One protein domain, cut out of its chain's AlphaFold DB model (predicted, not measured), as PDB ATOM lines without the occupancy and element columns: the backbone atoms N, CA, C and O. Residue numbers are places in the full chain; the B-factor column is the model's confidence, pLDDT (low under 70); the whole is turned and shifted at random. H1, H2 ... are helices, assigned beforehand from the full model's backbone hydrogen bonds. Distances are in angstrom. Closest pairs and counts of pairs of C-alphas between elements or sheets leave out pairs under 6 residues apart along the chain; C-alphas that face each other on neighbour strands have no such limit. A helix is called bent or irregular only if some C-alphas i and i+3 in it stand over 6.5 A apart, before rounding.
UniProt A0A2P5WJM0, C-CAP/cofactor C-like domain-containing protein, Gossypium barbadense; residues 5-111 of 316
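This is residues 5 to 111 of the 316 residues of the protein "C-CAP/cofactor C-like domain-containing protein" of Gossypium barbadense (UniProt A0A2P5WJM0). Four helices run lengthwise and alternate in direction. H2, H3 and the bent H4, which runs nearly straight, make an up-and-down bundle, and H1 packs on H2 alone, on the side of H2 away from H3 and H4. The 107 printed residues have four named helices, in the order H1, H2, H3, H4, and no named strand; the class is all helix. The whole is compact, with a radius of gyration of the C-alphas of 14.9 A, and spans 46 by 30 by 18 A, only just elongated.

The longest helix, H4, residues 85 to 109, was assigned as one helix by its hydrogen bonds but is bent: C-alphas 97 and 100 are 6.7 A apart. Its arms, H4a, residues 85 to 97, and H4b, residues 100 to 109, stand at a shallow tilt of 14 degrees. H3, residues 58 to 80, touches H4a with residues 70 to 80 alone; the closest C-alphas, of Leu 77 and Val 88, are 5.5 A apart. These two form a helical hairpin, opposite ways at a shallow tilt of 5 degrees. H3 touches H4b with residues 58 to 63 alone, closest at the C-alphas of Ile 59 and Arg 103, 5.6 A apart. H2, residues 30 to 47, touches H3 over 38 pairs of C-alphas within 8 A; the closest, of Ser 35 and Ala 69, are 4.4 A apart. They form a hairpin, opposite ways at a shallow tilt of 8 degrees. H2 and H4a are close but not clearly touching, with the closest C-alphas, of Ala 36 and Leu 94, 7.7 A apart. H1, residues 5 to 22, touches H2 in a hairpin, opposite ways at a shallow tilt of 10 degrees; the closest C-alphas, of Val 18 and Gly 37, are 5.7 A apart. H1 is apart from H3, H4a and H4b. Every O i to N i+4 pair is within hydrogen-bond range in H4a and H4b, against 12 of 14 in H1, 7 of 14 in H2 and 16 of 19 in H3.

H1 begins at C-alpha 5 (364.812, 190.736, 183.604) and measures 24.7 A; it is irregular, with C-alphas 7 and 10 7.2 A apart, and has a kink of 35 degrees near residue 12. H2 measures 28.5 A and is only just irregular, with C-alphas 43 and 46 6.7 A apart. H3 measures 32.1 A, has a kink of 43 degrees near residue 70 and ends at C-alpha 80 (350.965, 227.137, 192.373). H4a measures 18.3 A and H4b 13.8 A, ending at C-alpha 109 (354.951, 202.485, 166.855).

The two C-alphas farthest apart, those of Asp 52 and Lys 83, are 47.5 A apart. The link from H3 to H4 is tight, and those from H1 to H2 and from H2 to H3 are short. The printed part has no cut. Its mean pLDDT is 91.5, and no printed residue is under 70.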
ATOM      1  N   VAL A   5     364.621 190.223 182.238       82.44
ATOM      2  CA  VAL A   5     364.812 190.736 183.604       82.44
ATOM      3  C   VAL A   5     366.157 191.459 183.740       82.44
ATOM      4  O   VAL A   5     366.216 192.532 184.333       82.44
ATOM      5  N   GLU A   6     367.224 190.915 183.149       87.69
ATOM      6  CA  GLU A   6     368.545 191.557 183.135       87.69
ATOM      7  C   GLU A   6     368.542 192.834 182.291       87.69
ATOM      8  O   GLU A   6     369.116 193.841 182.698       87.69
ATOM      9  N   PHE A   7     367.838 192.819 181.157       87.50
ATOM     10  CA  PHE A   7     367.672 193.986 180.295       87.50
ATOM     11  C   PHE A   7     366.936 195.137 181.000       87.50
ATOM     12  O   PHE A   7     367.317 196.295 180.850       87.50
ATOM     13  N   LEU A   8     365.905 194.835 181.795       89.38
ATOM     14  CA  LEU A   8     365.112 195.834 182.523       89.38
ATOM     15  C   LEU A   8     365.764 196.300 183.831       89.38
ATOM     16  O   LEU A   8     365.330 197.298 184.410       89.38
ATOM     17  N   LYS A   9     366.804 195.607 184.305       90.19
ATOM     18  CA  LYS A   9     367.465 195.902 185.582       90.19
ATOM     19  C   LYS A   9     367.900 197.371 185.719       90.19
ATOM     20  O   LYS A   9     367.559 197.957 186.744       90.19
ATOM     21  N   PRO A  10     368.545 198.014 184.722       93.19
ATOM     22  CA  PRO A  10     368.952 199.414 184.849       93.19
ATOM     23  C   PRO A  10     367.766 200.373 185.017       93.19
ATOM     24  O   PRO A  10     367.844 201.328 185.785       93.19
ATOM     25  N   LEU A  11     366.646 200.109 184.333       90.62
ATOM     26  CA  LEU A  11     365.427 200.906 184.477       90.62
ATOM     27  C   LEU A  11     364.855 200.764 185.892       90.62
ATOM     28  O   LEU A  11     364.557 201.766 186.541       90.62
ATOM     29  N   ASN A  12     364.757 199.530 186.387       90.12
ATOM     30  CA  ASN A  12     364.257 199.255 187.732       90.12
ATOM     31  C   ASN A  12     365.136 199.904 188.811       90.12
ATOM     32  O   ASN A  12     364.605 200.477 189.757       90.12
ATOM     33  N   GLU A  13     366.462 199.878 188.661       92.88
ATOM     34  CA  GLU A  13     367.389 200.548 189.582       92.88
ATOM     35  C   GLU A  13     367.161 202.065 189.634       92.88
ATOM     36  O   GLU A  13     367.153 202.650 190.719       92.88
ATOM     37  N   VAL A  14     366.921 202.707 188.486       92.38
ATOM     38  CA  VAL A  14     366.598 204.142 188.435       92.38
ATOM     39  C   VAL A  14     365.257 204.428 189.111       92.38
ATOM     40  O   VAL A  14     365.181 205.351 189.921       92.38
ATOM     41  N   ILE A  15     364.222 203.627 188.840       89.75
ATOM     42  CA  ILE A  15     362.899 203.781 189.466       89.75
ATOM     43  C   ILE A  15     363.006 203.640 190.990       89.75
ATOM     44  O   ILE A  15     362.510 204.493 191.726       89.75
ATOM     45  N   LEU A  16     363.708 202.611 191.478       90.31
ATOM     46  CA  LEU A  16     363.926 202.391 192.908       90.31
ATOM     47  C   LEU A  16     364.698 203.545 193.553       90.31
ATOM     48  O   LEU A  16     364.327 204.009 194.629       90.31
ATOM     49  N   LYS A  17     365.739 204.049 192.882       90.88
ATOM     50  CA  LYS A  17     366.517 205.192 193.367       90.88
ATOM     51  C   LYS A  17     365.656 206.446 193.506       90.88
ATOM     52  O   LYS A  17     365.780 207.152 194.502       90.88
ATOM     53  N   VAL A  18     364.792 206.724 192.529       89.25
ATOM     54  CA  VAL A  18     363.891 207.882 192.584       89.25
ATOM     55  C   VAL A  18     362.844 207.706 193.683       89.25
ATOM     56  O   VAL A  18     362.625 208.638 194.451       89.25
ATOM     57  N   ASN A  19     362.269 206.513 193.839       86.38
ATOM     58  CA  ASN A  19     361.324 206.240 194.925       86.38
ATOM     59  C   ASN A  19     361.970 206.433 196.304       86.38
ATOM     60  O   ASN A  19     361.406 207.142 197.137       86.38
ATOM     61  N   ALA A  20     363.194 205.944 196.507       87.38
ATOM     62  CA  ALA A  20     363.940 206.162 197.746       87.38
ATOM     63  C   ALA A  20     364.193 207.655 198.036       87.38
ATOM     64  O   ALA A  20     364.153 208.078 199.187       87.38
ATOM     65  N   MET A  21     364.390 208.490 197.007       84.00
ATOM     66  CA  MET A  21     364.503 209.950 197.180       84.00
ATOM     67  C   MET A  21     363.190 210.608 197.630       84.00
ATOM     68  O   MET A  21     363.216 211.719 198.159       84.00
ATOM     69  N   THR A  22     362.051 209.941 197.434       82.69
ATOM     70  CA  THR A  22     360.739 210.402 197.918       82.69
ATOM     71  C   THR A  22     360.377 209.857 199.306       82.69
ATOM     72  O   THR A  22     359.501 210.415 199.970       82.69
ATOM     73  N   GLU A  23     361.066 208.814 199.775       77.81
ATOM     74  CA  GLU A  23     360.859 208.139 201.062       77.81
ATOM     75  C   GLU A  23     361.765 208.753 202.140       77.81
ATOM     76  O   GLU A  23     362.791 208.208 202.537       77.81
ATOM     77  N   GLY A  24     361.417 209.949 202.610       73.44
ATOM     78  CA  GLY A  24     362.223 210.633 203.615       73.44
ATOM     79  C   GLY A  24     361.584 211.904 204.146       73.44
ATOM     80  O   GLY A  24     360.359 212.059 204.166       73.44
ATOM     81  N   ARG A  25     362.428 212.839 204.594       73.31
ATOM     82  CA  ARG A  25     361.968 214.163 205.022       73.31
ATOM     83  C   ARG A  25     361.215 214.813 203.862       73.31
ATOM     84  O   ARG A  25     361.773 214.966 202.779       73.31
ATOM     85  N   ARG A  26     359.958 215.200 204.096       78.44
ATOM     86  CA  ARG A  26     359.156 215.898 203.086       78.44
ATOM     87  C   ARG A  26     359.878 217.185 202.694       78.44
ATOM     88  O   ARG A  26     360.089 218.036 203.554       78.44
ATOM     89  N   SER A  27     360.285 217.283 201.430       84.31
ATOM     90  CA  SER A  27     360.815 218.530 200.883       84.31
ATOM     91  C   SER A  27     359.671 219.501 200.600       84.31
ATOM     92  O   SER A  27     358.519 219.085 200.449       84.31
ATOM     93  N   ASP A  28     360.001 220.781 200.455       87.56
ATOM     94  CA  ASP A  28     359.036 221.815 200.066       87.56
ATOM     95  C   ASP A  28     358.407 221.526 198.691       87.56
ATOM     96  O   ASP A  28     357.278 221.919 198.414       87.56
ATOM     97  N   PHE A  29     359.092 220.740 197.854       91.25
ATOM     98  CA  PHE A  29     358.629 220.306 196.536       91.25
ATOM     99  C   PHE A  29     358.219 218.827 196.507       91.25
ATOM    100  O   PHE A  29     358.294 218.180 195.463       91.25
ATOM    101  N   PHE A  30     357.754 218.271 197.630       91.56
ATOM    102  CA  PHE A  30     357.366 216.859 197.730       91.56
ATOM    103  C   PHE A  30     356.388 216.419 196.628       91.56
ATOM    104  O   PHE A  30     356.577 215.362 196.030       91.56
ATOM    105  N   ASN A  31     355.379 217.238 196.307       93.56
ATOM    106  CA  ASN A  31     354.411 216.916 195.250       93.56
ATOM    107  C   ASN A  31     355.069 216.821 193.858       93.56
ATOM    108  O   ASN A  31     354.673 215.975 193.061       93.56
ATOM    109  N   HIS A  32     356.102 217.629 193.586       94.50
ATOM    110  CA  HIS A  32     356.861 217.563 192.334       94.50
ATOM    111  C   HIS A  32     357.655 216.263 192.252       94.50
ATOM    112  O   HIS A  32     357.558 215.528 191.272       94.50
ATOM    113  N   LEU A  33     358.401 215.959 193.317       92.88
ATOM    114  CA  LEU A  33     359.214 214.749 193.397       92.88
ATOM    115  C   LEU A  33     358.349 213.497 193.271       92.88
ATOM    116  O   LEU A  33     358.696 212.585 192.528       92.88
ATOM    117  N   LYS A  34     357.195 213.478 193.945       92.44
ATOM    118  CA  LYS A  34     356.280 212.342 193.903       92.44
ATOM    119  C   LYS A  34     355.623 212.178 192.533       92.44
ATOM    120  O   LYS A  34     355.602 211.071 192.011       92.44
ATOM    121  N   SER A  35     355.187 213.276 191.909       94.38
ATOM    122  CA  SER A  35     354.671 213.256 190.536       94.38
ATOM    123  C   SER A  35     355.717 212.735 189.545       94.38
ATOM    124  O   SER A  35     355.409 211.889 188.711       94.38
ATOM    125  N   ALA A  36     356.966 213.200 189.643       93.25
ATOM    126  CA  ALA A  36     358.046 212.731 188.782       93.25
ATOM    127  C   ALA A  36     358.357 211.244 189.019       93.25
ATOM    128  O   ALA A  36     358.406 210.478 188.060       93.25
ATOM    129  N   GLY A  37     358.507 210.822 190.276       92.12
ATOM    130  CA  GLY A  37     358.820 209.436 190.630       92.12
ATOM    131  C   GLY A  37     357.748 208.444 190.199       92.12
ATOM    132  O   GLY A  37     358.055 207.474 189.508       92.12
ATOM    133  N   ASP A  38     356.483 208.728 190.514       91.69
ATOM    134  CA  ASP A  38     355.377 207.833 190.166       91.69
ATOM    135  C   ASP A  38     355.181 207.741 188.645       91.69
ATOM    136  O   ASP A  38     354.835 206.676 188.128       91.69
ATOM    137  N   SER A  39     355.483 208.818 187.905       93.62
ATOM    138  CA  SER A  39     355.372 208.830 186.442       93.62
ATOM    139  C   SER A  39     356.342 207.867 185.751       93.62
ATOM    140  O   SER A  39     356.012 207.321 184.699       93.62
ATOM    141  N   LEU A  40     357.497 207.570 186.365       93.00
ATOM    142  CA  LEU A  40     358.490 206.651 185.795       93.00
ATOM    143  C   LEU A  40     357.966 205.219 185.664       93.00
ATOM    144  O   LEU A  40     358.463 204.464 184.828       93.00
ATOM    145  N   SER A  41     356.939 204.847 186.433       90.81
ATOM    146  CA  SER A  41     356.278 203.545 186.300       90.81
ATOM    147  C   SER A  41     355.700 203.315 184.897       90.81
ATOM    148  O   SER A  41     355.644 202.172 184.437       90.81
ATOM    149  N   ALA A  42     355.359 204.387 184.170       93.31
ATOM    150  CA  ALA A  42     354.872 204.297 182.799       93.31
ATOM    151  C   ALA A  42     355.930 203.709 181.859       93.31
ATOM    152  O   ALA A  42     355.574 202.989 180.933       93.31
ATOM    153  N   LEU A  43     357.225 203.940 182.117       92.81
ATOM    154  CA  LEU A  43     358.329 203.431 181.294       92.81
ATOM    155  C   LEU A  43     358.430 201.901 181.307       92.81
ATOM    156  O   LEU A  43     359.013 201.325 180.392       92.81
ATOM    157  N   ALA A  44     357.830 201.233 182.296       91.88
ATOM    158  CA  ALA A  44     357.804 199.777 182.384       91.88
ATOM    159  C   ALA A  44     356.955 199.105 181.284       91.88
ATOM    160  O   ALA A  44     357.009 197.884 181.154       91.88
ATOM    161  N   TRP A  45     356.243 199.864 180.436       92.31
ATOM    162  CA  TRP A  45     355.489 199.323 179.294       92.31
ATOM    163  C   TRP A  45     356.350 198.461 178.353       92.31
ATOM    164  O   TRP A  45     355.842 197.532 177.724       92.31
ATOM    165  N   ILE A  46     357.664 198.720 178.281       92.00
ATOM    166  CA  ILE A  46     358.613 197.944 177.464       92.00
ATOM    167  C   ILE A  46     358.801 196.499 177.948       92.00
ATOM    168  O   ILE A  46     359.368 195.669 177.240       92.00
ATOM    169  N   ALA A  47     358.345 196.188 179.161       89.94
ATOM    170  CA  ALA A  47     358.347 194.838 179.700       89.94
ATOM    171  C   ALA A  47     357.180 193.991 179.153       89.94
ATOM    172  O   ALA A  47     357.146 192.780 179.381       89.94
ATOM    173  N   TYR A  48     356.213 194.604 178.455       89.69
ATOM    174  CA  TYR A  48     355.059 193.908 177.893       89.69
ATOM    175  C   TYR A  48     355.489 192.881 176.847       89.69
ATOM    176  O   TYR A  48     356.166 193.201 175.872       89.69
ATOM    177  N   THR A  49     355.080 191.632 177.057       86.50
ATOM    178  CA  THR A  49     355.514 190.480 176.245       86.50
ATOM    179  C   THR A  49     354.351 189.662 175.698       86.50
ATOM    180  O   THR A  49     354.547 188.578 175.157       86.50
ATOM    181  N   GLY A  50     353.136 190.199 175.804       84.94
ATOM    182  CA  GLY A  50     351.902 189.561 175.363       84.94
ATOM    183  C   GLY A  50     350.810 189.659 176.423       84.94
ATOM    184  O   GLY A  50     351.056 190.047 177.561       84.94
ATOM    185  N   LYS A  51     349.585 189.283 176.051       82.25
ATOM    186  CA  LYS A  51     348.404 189.423 176.922       82.25
ATOM    187  C   LYS A  51     348.483 188.561 178.187       82.25
ATOM    188  O   LYS A  51     347.886 188.901 179.202       82.25
ATOM    189  N   ASP A  52     349.258 187.482 178.137       82.50
ATOM    190  CA  ASP A  52     349.393 186.519 179.229       82.50
ATOM    191  C   ASP A  52     350.519 186.872 180.214       82.50
ATOM    192  O   ASP A  52     350.708 186.177 181.210       82.50
ATOM    193  N   CYS A  53     351.262 187.966 179.987       80.88
ATOM    194  CA  CYS A  53     352.389 188.353 180.845       80.88
ATOM    195  C   CYS A  53     351.974 189.098 182.128       80.88
ATOM    196  O   CYS A  53     352.833 189.582 182.864       80.88
ATOM    197  N   GLY A  54     350.669 189.235 182.385       81.75
ATOM    198  CA  GLY A  54     350.132 189.862 183.595       81.75
ATOM    199  C   GLY A  54     350.202 191.395 183.632       81.75
ATOM    200  O   GLY A  54     349.834 191.980 184.649       81.75
ATOM    201  N   MET A  55     350.630 192.046 182.546       85.25
ATOM    202  CA  MET A  55     350.595 193.508 182.398       85.25
ATOM    203  C   MET A  55     349.468 193.949 181.468       85.25
ATOM    204  O   MET A  55     349.051 193.201 180.580       85.25
ATOM    205  N   SER A  56     348.966 195.167 181.679       87.88
ATOM    206  CA  SER A  56     348.022 195.791 180.758       87.88
ATOM    207  C   SER A  56     348.701 196.077 179.415       87.88
ATOM    208  O   SER A  56     349.928 196.088 179.290       87.88
ATOM    209  N   MET A  57     347.887 196.260 178.372       90.94
ATOM    210  CA  MET A  57     348.388 196.651 177.052       90.94
ATOM    211  C   MET A  57     349.265 197.906 177.188       90.94
ATOM    212  O   MET A  57     348.895 198.790 177.952       90.94
ATOM    213  N   PRO A  58     350.355 198.053 176.417       91.81
ATOM    214  CA  PRO A  58     351.314 199.150 176.569       91.81
ATOM    215  C   PRO A  58     350.698 200.549 176.709       91.81
ATOM    216  O   PRO A  58     351.094 201.322 177.573       91.81
ATOM    217  N   ILE A  59     349.698 200.859 175.879       93.06
ATOM    218  CA  ILE A  59     348.978 202.140 175.903       93.06
ATOM    219  C   ILE A  59     348.220 202.306 177.227       93.06
ATOM    220  O   ILE A  59     348.336 203.341 177.876       93.06
ATOM    221  N   ALA A  60     347.480 201.271 177.632       92.31
ATOM    222  CA  ALA A  60     346.722 201.264 178.877       92.31
ATOM    223  C   ALA A  60     347.653 201.331 180.093       92.31
ATOM    224  O   ALA A  60     347.373 202.080 181.016       92.31
ATOM    225  N   HIS A  61     348.794 200.635 180.062       92.06
ATOM    226  CA  HIS A  61     349.817 200.709 181.106       92.06
ATOM    227  C   HIS A  61     350.323 202.142 181.285       92.06
ATOM    228  O   HIS A  61     350.382 202.633 182.405       92.06
ATOM    229  N   VAL A  62     350.637 202.849 180.193       93.62
ATOM    230  CA  VAL A  62     351.065 204.258 180.258       93.62
ATOM    231  C   VAL A  62     349.964 205.152 180.843       93.62
ATOM    232  O   VAL A  62     350.256 205.994 181.693       93.62
ATOM    233  N   GLU A  63     348.708 204.966 180.428       93.12
ATOM    234  CA  GLU A  63     347.561 205.736 180.930       93.12
ATOM    235  C   GLU A  63     347.286 205.459 182.424       93.12
ATOM    236  O   GLU A  63     347.137 206.399 183.204       93.12
ATOM    237  N   GLU A  64     347.288 204.192 182.843       91.62
ATOM    238  CA  GLU A  64     347.105 203.750 184.234       91.62
ATOM    239  C   GLU A  64     348.248 204.238 185.137       91.62
ATOM    240  O   GLU A  64     348.004 204.766 186.223       91.62
ATOM    241  N   SER A  65     349.499 204.129 184.681       91.31
ATOM    242  CA  SER A  65     350.669 204.647 185.398       91.31
ATOM    243  C   SER A  65     350.612 206.163 185.577       91.31
ATOM    244  O   SER A  65     350.951 206.671 186.649       91.31
ATOM    245  N   TRP A  66     350.153 206.901 184.560       93.94
ATOM    246  CA  TRP A  66     350.022 208.353 184.657       93.94
ATOM    247  C   TRP A  66     349.000 208.783 185.715       93.94
ATOM    248  O   TRP A  66     349.233 209.784 186.384       93.94
ATOM    249  N   GLN A  67     347.913 208.037 185.937       91.50
ATOM    250  CA  GLN A  67     346.879 208.410 186.920       91.50
ATOM    251  C   GLN A  67     347.441 208.605 188.339       91.50
ATOM    252  O   GLN A  67     347.014 209.513 189.058       91.50
ATOM    253  N   MET A  68     348.431 207.797 188.735       85.88
ATOM    254  CA  MET A  68     349.088 207.936 190.040       85.88
ATOM    255  C   MET A  68     349.919 209.220 190.123       85.88
ATOM    256  O   MET A  68     349.803 209.976 191.090       85.88
ATOM    257  N   ALA A  69     350.700 209.515 189.081       93.19
ATOM    258  CA  ALA A  69     351.458 210.760 188.985       93.19
ATOM    259  C   ALA A  69     350.537 211.988 188.914       93.19
ATOM    260  O   ALA A  69     350.793 213.005 189.559       93.19
ATOM    261  N   GLU A  70     349.421 211.878 188.189       94.56
ATOM    262  CA  GLU A  70     348.453 212.949 187.970       94.56
ATOM    263  C   GLU A  70     347.838 213.451 189.275       94.56
ATOM    264  O   GLU A  70     347.626 214.653 189.433       94.56
ATOM    265  N   PHE A  71     347.610 212.568 190.249       94.50
ATOM    266  CA  PHE A  71     347.120 212.970 191.564       94.50
ATOM    267  C   PHE A  71     348.049 213.985 192.245       94.50
ATOM    268  O   PHE A  71     347.584 215.013 192.747       94.50
ATOM    269  N   TYR A  72     349.358 213.727 192.254       94.75
ATOM    270  CA  TYR A  72     350.342 214.642 192.837       94.75
ATOM    271  C   TYR A  72     350.606 215.850 191.937       94.75
ATOM    272  O   TYR A  72     350.730 216.966 192.442       94.75
ATOM    273  N   ASN A  73     350.587 215.665 190.617       97.12
ATOM    274  CA  ASN A  73     350.709 216.752 189.651       97.12
ATOM    275  C   ASN A  73     349.578 217.786 189.803       97.12
ATOM    276  O   ASN A  73     349.808 218.993 189.808       97.12
ATOM    277  N   ASN A  74     348.343 217.326 190.023       97.25
ATOM    278  CA  ASN A  74     347.194 218.198 190.265       97.25
ATOM    279  C   ASN A  74     347.344 219.008 191.554       97.25
ATOM    280  O   ASN A  74     346.898 220.152 191.611       97.25
ATOM    281  N   LYS A  75     348.004 218.460 192.583       95.75
ATOM    282  CA  LYS A  75     348.316 219.226 193.798       95.75
ATOM    283  C   LYS A  75     349.288 220.363 193.508       95.75
ATOM    284  O   LYS A  75     349.054 221.458 194.005       95.75
ATOM    285  N   VAL A  76     350.303 220.136 192.666       96.62
ATOM    286  CA  VAL A  76     351.201 221.204 192.191       96.62
ATOM    287  C   VAL A  76     350.400 222.288 191.470       96.62
ATOM    288  O   VAL A  76     350.502 223.463 191.815       96.62
ATOM    289  N   LEU A  77     349.525 221.910 190.534       96.81
ATOM    290  CA  LEU A  77     348.683 222.875 189.820       96.81
ATOM    291  C   LEU A  77     347.802 223.692 190.776       96.81
ATOM    292  O   LEU A  77     347.727 224.912 190.655       96.81
ATOM    293  N   VAL A  78     347.154 223.051 191.749       96.69
ATOM    294  CA  VAL A  78     346.294 223.740 192.727       96.69
ATOM    295  C   VAL A  78     347.095 224.677 193.627       96.69
ATOM    296  O   VAL A  78     346.634 225.781 193.921       96.69
ATOM    297  N   GLU A  79     348.275 224.248 194.063       95.44
ATOM    298  CA  GLU A  79     349.124 225.003 194.976       95.44
ATOM    299  C   GLU A  79     349.745 226.236 194.312       95.44
ATOM    300  O   GLU A  79     349.806 227.293 194.944       95.44
ATOM    301  N   TYR A  80     350.162 226.117 193.049       96.31
ATOM    302  CA  TYR A  80     350.965 227.137 192.373       96.31
ATOM    303  C   TYR A  80     350.217 227.965 191.320       96.31
ATOM    304  O   TYR A  80     350.739 229.004 190.926       96.31
ATOM    305  N   ARG A  81     348.974 227.615 190.942       93.88
ATOM    306  CA  ARG A  81     348.179 228.333 189.910       93.88
ATOM    307  C   ARG A  81     348.094 229.856 190.054       93.88
ATOM    308  O   ARG A  81     347.896 230.531 189.056       93.88
ATOM    309  N   ASN A  82     348.203 230.376 191.277       95.62
ATOM    310  CA  ASN A  82     348.128 231.810 191.574       95.62
ATOM    311  C   ASN A  82     349.388 232.333 192.287       95.62
ATOM    312  O   ASN A  82     349.365 233.444 192.810       95.62
ATOM    313  N   LYS A  83     350.440 231.512 192.403       94.81
ATOM    314  CA  LYS A  83     351.669 231.860 193.129       94.81
ATOM    315  C   LYS A  83     352.830 232.055 192.171       94.81
ATOM    316  O   LYS A  83     353.462 233.100 192.188       94.81
ATOM    317  N   ASP A  84     353.093 231.037 191.359       95.00
ATOM    318  CA  ASP A  84     354.242 231.012 190.471       95.00
ATOM    319  C   ASP A  84     353.941 230.133 189.256       95.00
ATOM    320  O   ASP A  84     353.591 228.954 189.362       95.00
ATOM    321  N   GLN A  85     354.073 230.754 188.091       96.12
ATOM    322  CA  GLN A  85     353.739 230.161 186.815       96.12
ATOM    323  C   GLN A  85     354.728 229.063 186.404       96.12
ATOM    324  O   GLN A  85     354.322 228.126 185.714       96.12
ATOM    325  N   ILE A  86     355.981 229.098 186.875       97.50
ATOM    326  CA  ILE A  86     357.001 228.114 186.480       97.50
ATOM    327  C   ILE A  86     356.615 226.691 186.901       97.50
ATOM    328  O   ILE A  86     356.803 225.729 186.158       97.50
ATOM    329  N   HIS A  87     355.988 226.552 188.070       97.06
ATOM    330  CA  HIS A  87     355.516 225.272 188.593       97.06
ATOM    331  C   HIS A  87     354.303 224.748 187.820       97.06
ATOM    332  O   HIS A  87     354.153 223.542 187.615       97.06
ATOM    333  N   VAL A  88     353.443 225.656 187.347       97.44
ATOM    334  CA  VAL A  88     352.297 225.315 186.499       97.44
ATOM    335  C   VAL A  88     352.772 224.815 185.138       97.44
ATOM    336  O   VAL A  88     352.258 223.816 184.635       97.44
ATOM    337  N   GLU A  89     353.754 225.492 184.545       97.56
ATOM    338  CA  GLU A  89     354.368 225.093 183.278       97.56
ATOM    339  C   GLU A  89     355.088 223.752 183.405       97.56
ATOM    340  O   GLU A  89     354.865 222.871 182.578       97.56
ATOM    341  N   TRP A  90     355.846 223.544 184.485       98.06
ATOM    342  CA  TRP A  90     356.472 222.258 184.787       98.06
ATOM    343  C   TRP A  90     355.445 221.119 184.873       98.06
ATOM    344  O   TRP A  90     355.619 220.077 184.243       98.06
ATOM    345  N   ALA A  91     354.345 221.328 185.600       97.25
ATOM    346  CA  ALA A  91     353.300 220.321 185.777       97.25
ATOM    347  C   ALA A  91     352.594 219.971 184.457       97.25
ATOM    348  O   ALA A  91     352.263 218.808 184.202       97.25
ATOM    349  N   LYS A  92     352.375 220.971 183.594       96.94
ATOM    350  CA  LYS A  92     351.820 220.773 182.249       96.94
ATOM    351  C   LYS A  92     352.798 220.036 181.341       96.94
ATOM    352  O   LYS A  92     352.401 219.046 180.739       96.94
ATOM    353  N   ALA A  93     354.063 220.448 181.311       97.75
ATOM    354  CA  ALA A  93     355.097 219.809 180.505       97.75
ATOM    355  C   ALA A  93     355.301 218.340 180.903       97.75
ATOM    356  O   ALA A  93     355.396 217.466 180.042       97.75
ATOM    357  N   LEU A  94     355.293 218.042 182.208       96.69
ATOM    358  CA  LEU A  94     355.365 216.667 182.694       96.69
ATOM    359  C   LEU A  94     354.160 215.843 182.224       96.69
ATOM    360  O   LEU A  94     354.333 214.701 181.811       96.69
ATOM    361  N   LYS A  95     352.950 216.415 182.250       96.00
ATOM    362  CA  LYS A  95     351.753 215.749 181.723       96.00
ATOM    363  C   LYS A  95     351.859 215.488 180.229       96.00
ATOM    364  O   LYS A  95     351.649 214.355 179.813       96.00
ATOM    365  N   GLU A  96     352.227 216.498 179.450       96.50
ATOM    366  CA  GLU A  96     352.350 216.406 177.992       96.50
ATOM    367  C   GLU A  96     353.373 215.355 177.551       96.50
ATOM    368  O   GLU A  96     353.152 214.679 176.545       96.50
ATOM    369  N   LEU A  97     354.444 215.157 178.330       95.94
ATOM    370  CA  LEU A  97     355.447 214.124 178.076       95.94
ATOM    371  C   LEU A  97     354.841 212.714 178.045       95.94
ATOM    372  O   LEU A  97     355.223 211.904 177.202       95.94
ATOM    373  N   TYR A  98     353.898 212.411 178.938       94.38
ATOM    374  CA  TYR A  98     353.260 211.093 178.997       94.38
ATOM    375  C   TYR A  98     351.975 211.041 178.172       94.38
ATOM    376  O   TYR A  98     351.784 210.109 177.390       94.38
ATOM    377  N   LEU A  99     351.124 212.057 178.319       93.19
ATOM    378  CA  LEU A  99     349.833 212.209 177.658       93.19
ATOM    379  C   LEU A  99     349.739 213.606 177.008       93.19
ATOM    380  O   LEU A  99     349.499 214.585 177.719       93.19
ATOM    381  N   PRO A 100     349.862 213.727 175.673       93.94
ATOM    382  CA  PRO A 100     349.856 212.640 174.690       93.94
ATOM    383  C   PRO A 100     351.212 211.973 174.394       93.94
ATOM    384  O   PRO A 100     351.199 210.897 173.808       93.94
ATOM    385  N   GLY A 101     352.359 212.554 174.763       94.81
ATOM    386  CA  GLY A 101     353.680 212.213 174.205       94.81
ATOM    387  C   GLY A 101     354.014 210.717 174.128       94.81
ATOM    388  O   GLY A 101     354.047 210.133 173.040       94.81
ATOM    389  N   LEU A 102     354.259 210.073 175.272       94.75
ATOM    390  CA  LEU A 102     354.606 208.650 175.331       94.75
ATOM    391  C   LEU A 102     353.463 207.759 174.839       94.75
ATOM    392  O   LEU A 102     353.694 206.797 174.109       94.75
ATOM    393  N   ARG A 103     352.227 208.069 175.225       94.75
ATOM    394  CA  ARG A 103     351.049 207.276 174.867       94.75
ATOM    395  C   ARG A 103     350.845 207.207 173.356       94.75
ATOM    396  O   ARG A 103     350.613 206.122 172.824       94.75
ATOM    397  N   ASP A 104     350.957 208.331 172.660       95.69
ATOM    398  CA  ASP A 104     350.788 208.395 171.207       95.69
ATOM    399  C   ASP A 104     351.981 207.787 170.468       95.69
ATOM    400  O   ASP A 104     351.786 207.126 169.445       95.69
ATOM    401  N   TYR A 105     353.195 207.907 171.018       95.44
ATOM    402  CA  TYR A 105     354.362 207.175 170.525       95.44
ATOM    403  C   TYR A 105     354.137 205.657 170.581       95.44
ATOM    404  O   TYR A 105     354.268 204.965 169.569       95.44
ATOM    405  N   VAL A 106     353.728 205.132 171.740       94.12
ATOM    406  CA  VAL A 106     353.445 203.701 171.925       94.12
ATOM    407  C   VAL A 106     352.311 203.254 171.007       94.12
ATOM    408  O   VAL A 106     352.422 202.220 170.354       94.12
ATOM    409  N   LYS A 107     351.246 204.050 170.886       93.25
ATOM    410  CA  LYS A 107     350.125 203.750 169.993       93.25
ATOM    411  C   LYS A 107     350.540 203.676 168.523       93.25
ATOM    412  O   LYS A 107     350.047 202.808 167.807       93.25
ATOM    413  N   SER A 108     351.415 204.573 168.079       94.25
ATOM    414  CA  SER A 108     351.801 204.683 166.667       94.25
ATOM    415  C   SER A 108     352.867 203.664 166.265       94.25
ATOM    416  O   SER A 108     352.833 203.161 165.145       94.25
ATOM    417  N   HIS A 109     353.798 203.336 167.166       91.88
ATOM    418  CA  HIS A 109     354.951 202.485 166.855       91.88
ATOM    419  C   HIS A 109     354.859 201.068 167.433       91.88
ATOM    420  O   HIS A 109     355.365 200.129 166.824       91.88
ATOM    421  N   TYR A 110     354.209 200.897 168.587       91.62
ATOM    422  CA  TYR A 110     354.164 199.636 169.337       91.62
ATOM    423  C   TYR A 110     352.751 199.300 169.854       91.62
ATOM    424  O   TYR A 110     352.585 198.986 171.038       91.62
ATOM    425  N   PRO A 111     351.708 199.319 168.998       85.94
ATOM    426  CA  PRO A 111     350.321 199.122 169.434       85.94
ATOM    427  C   PRO A 111     350.066 197.752 170.080       85.94
ATOM    428  O   PRO A 111     349.151 197.607 170.887       85.94
TER     429      PRO A 111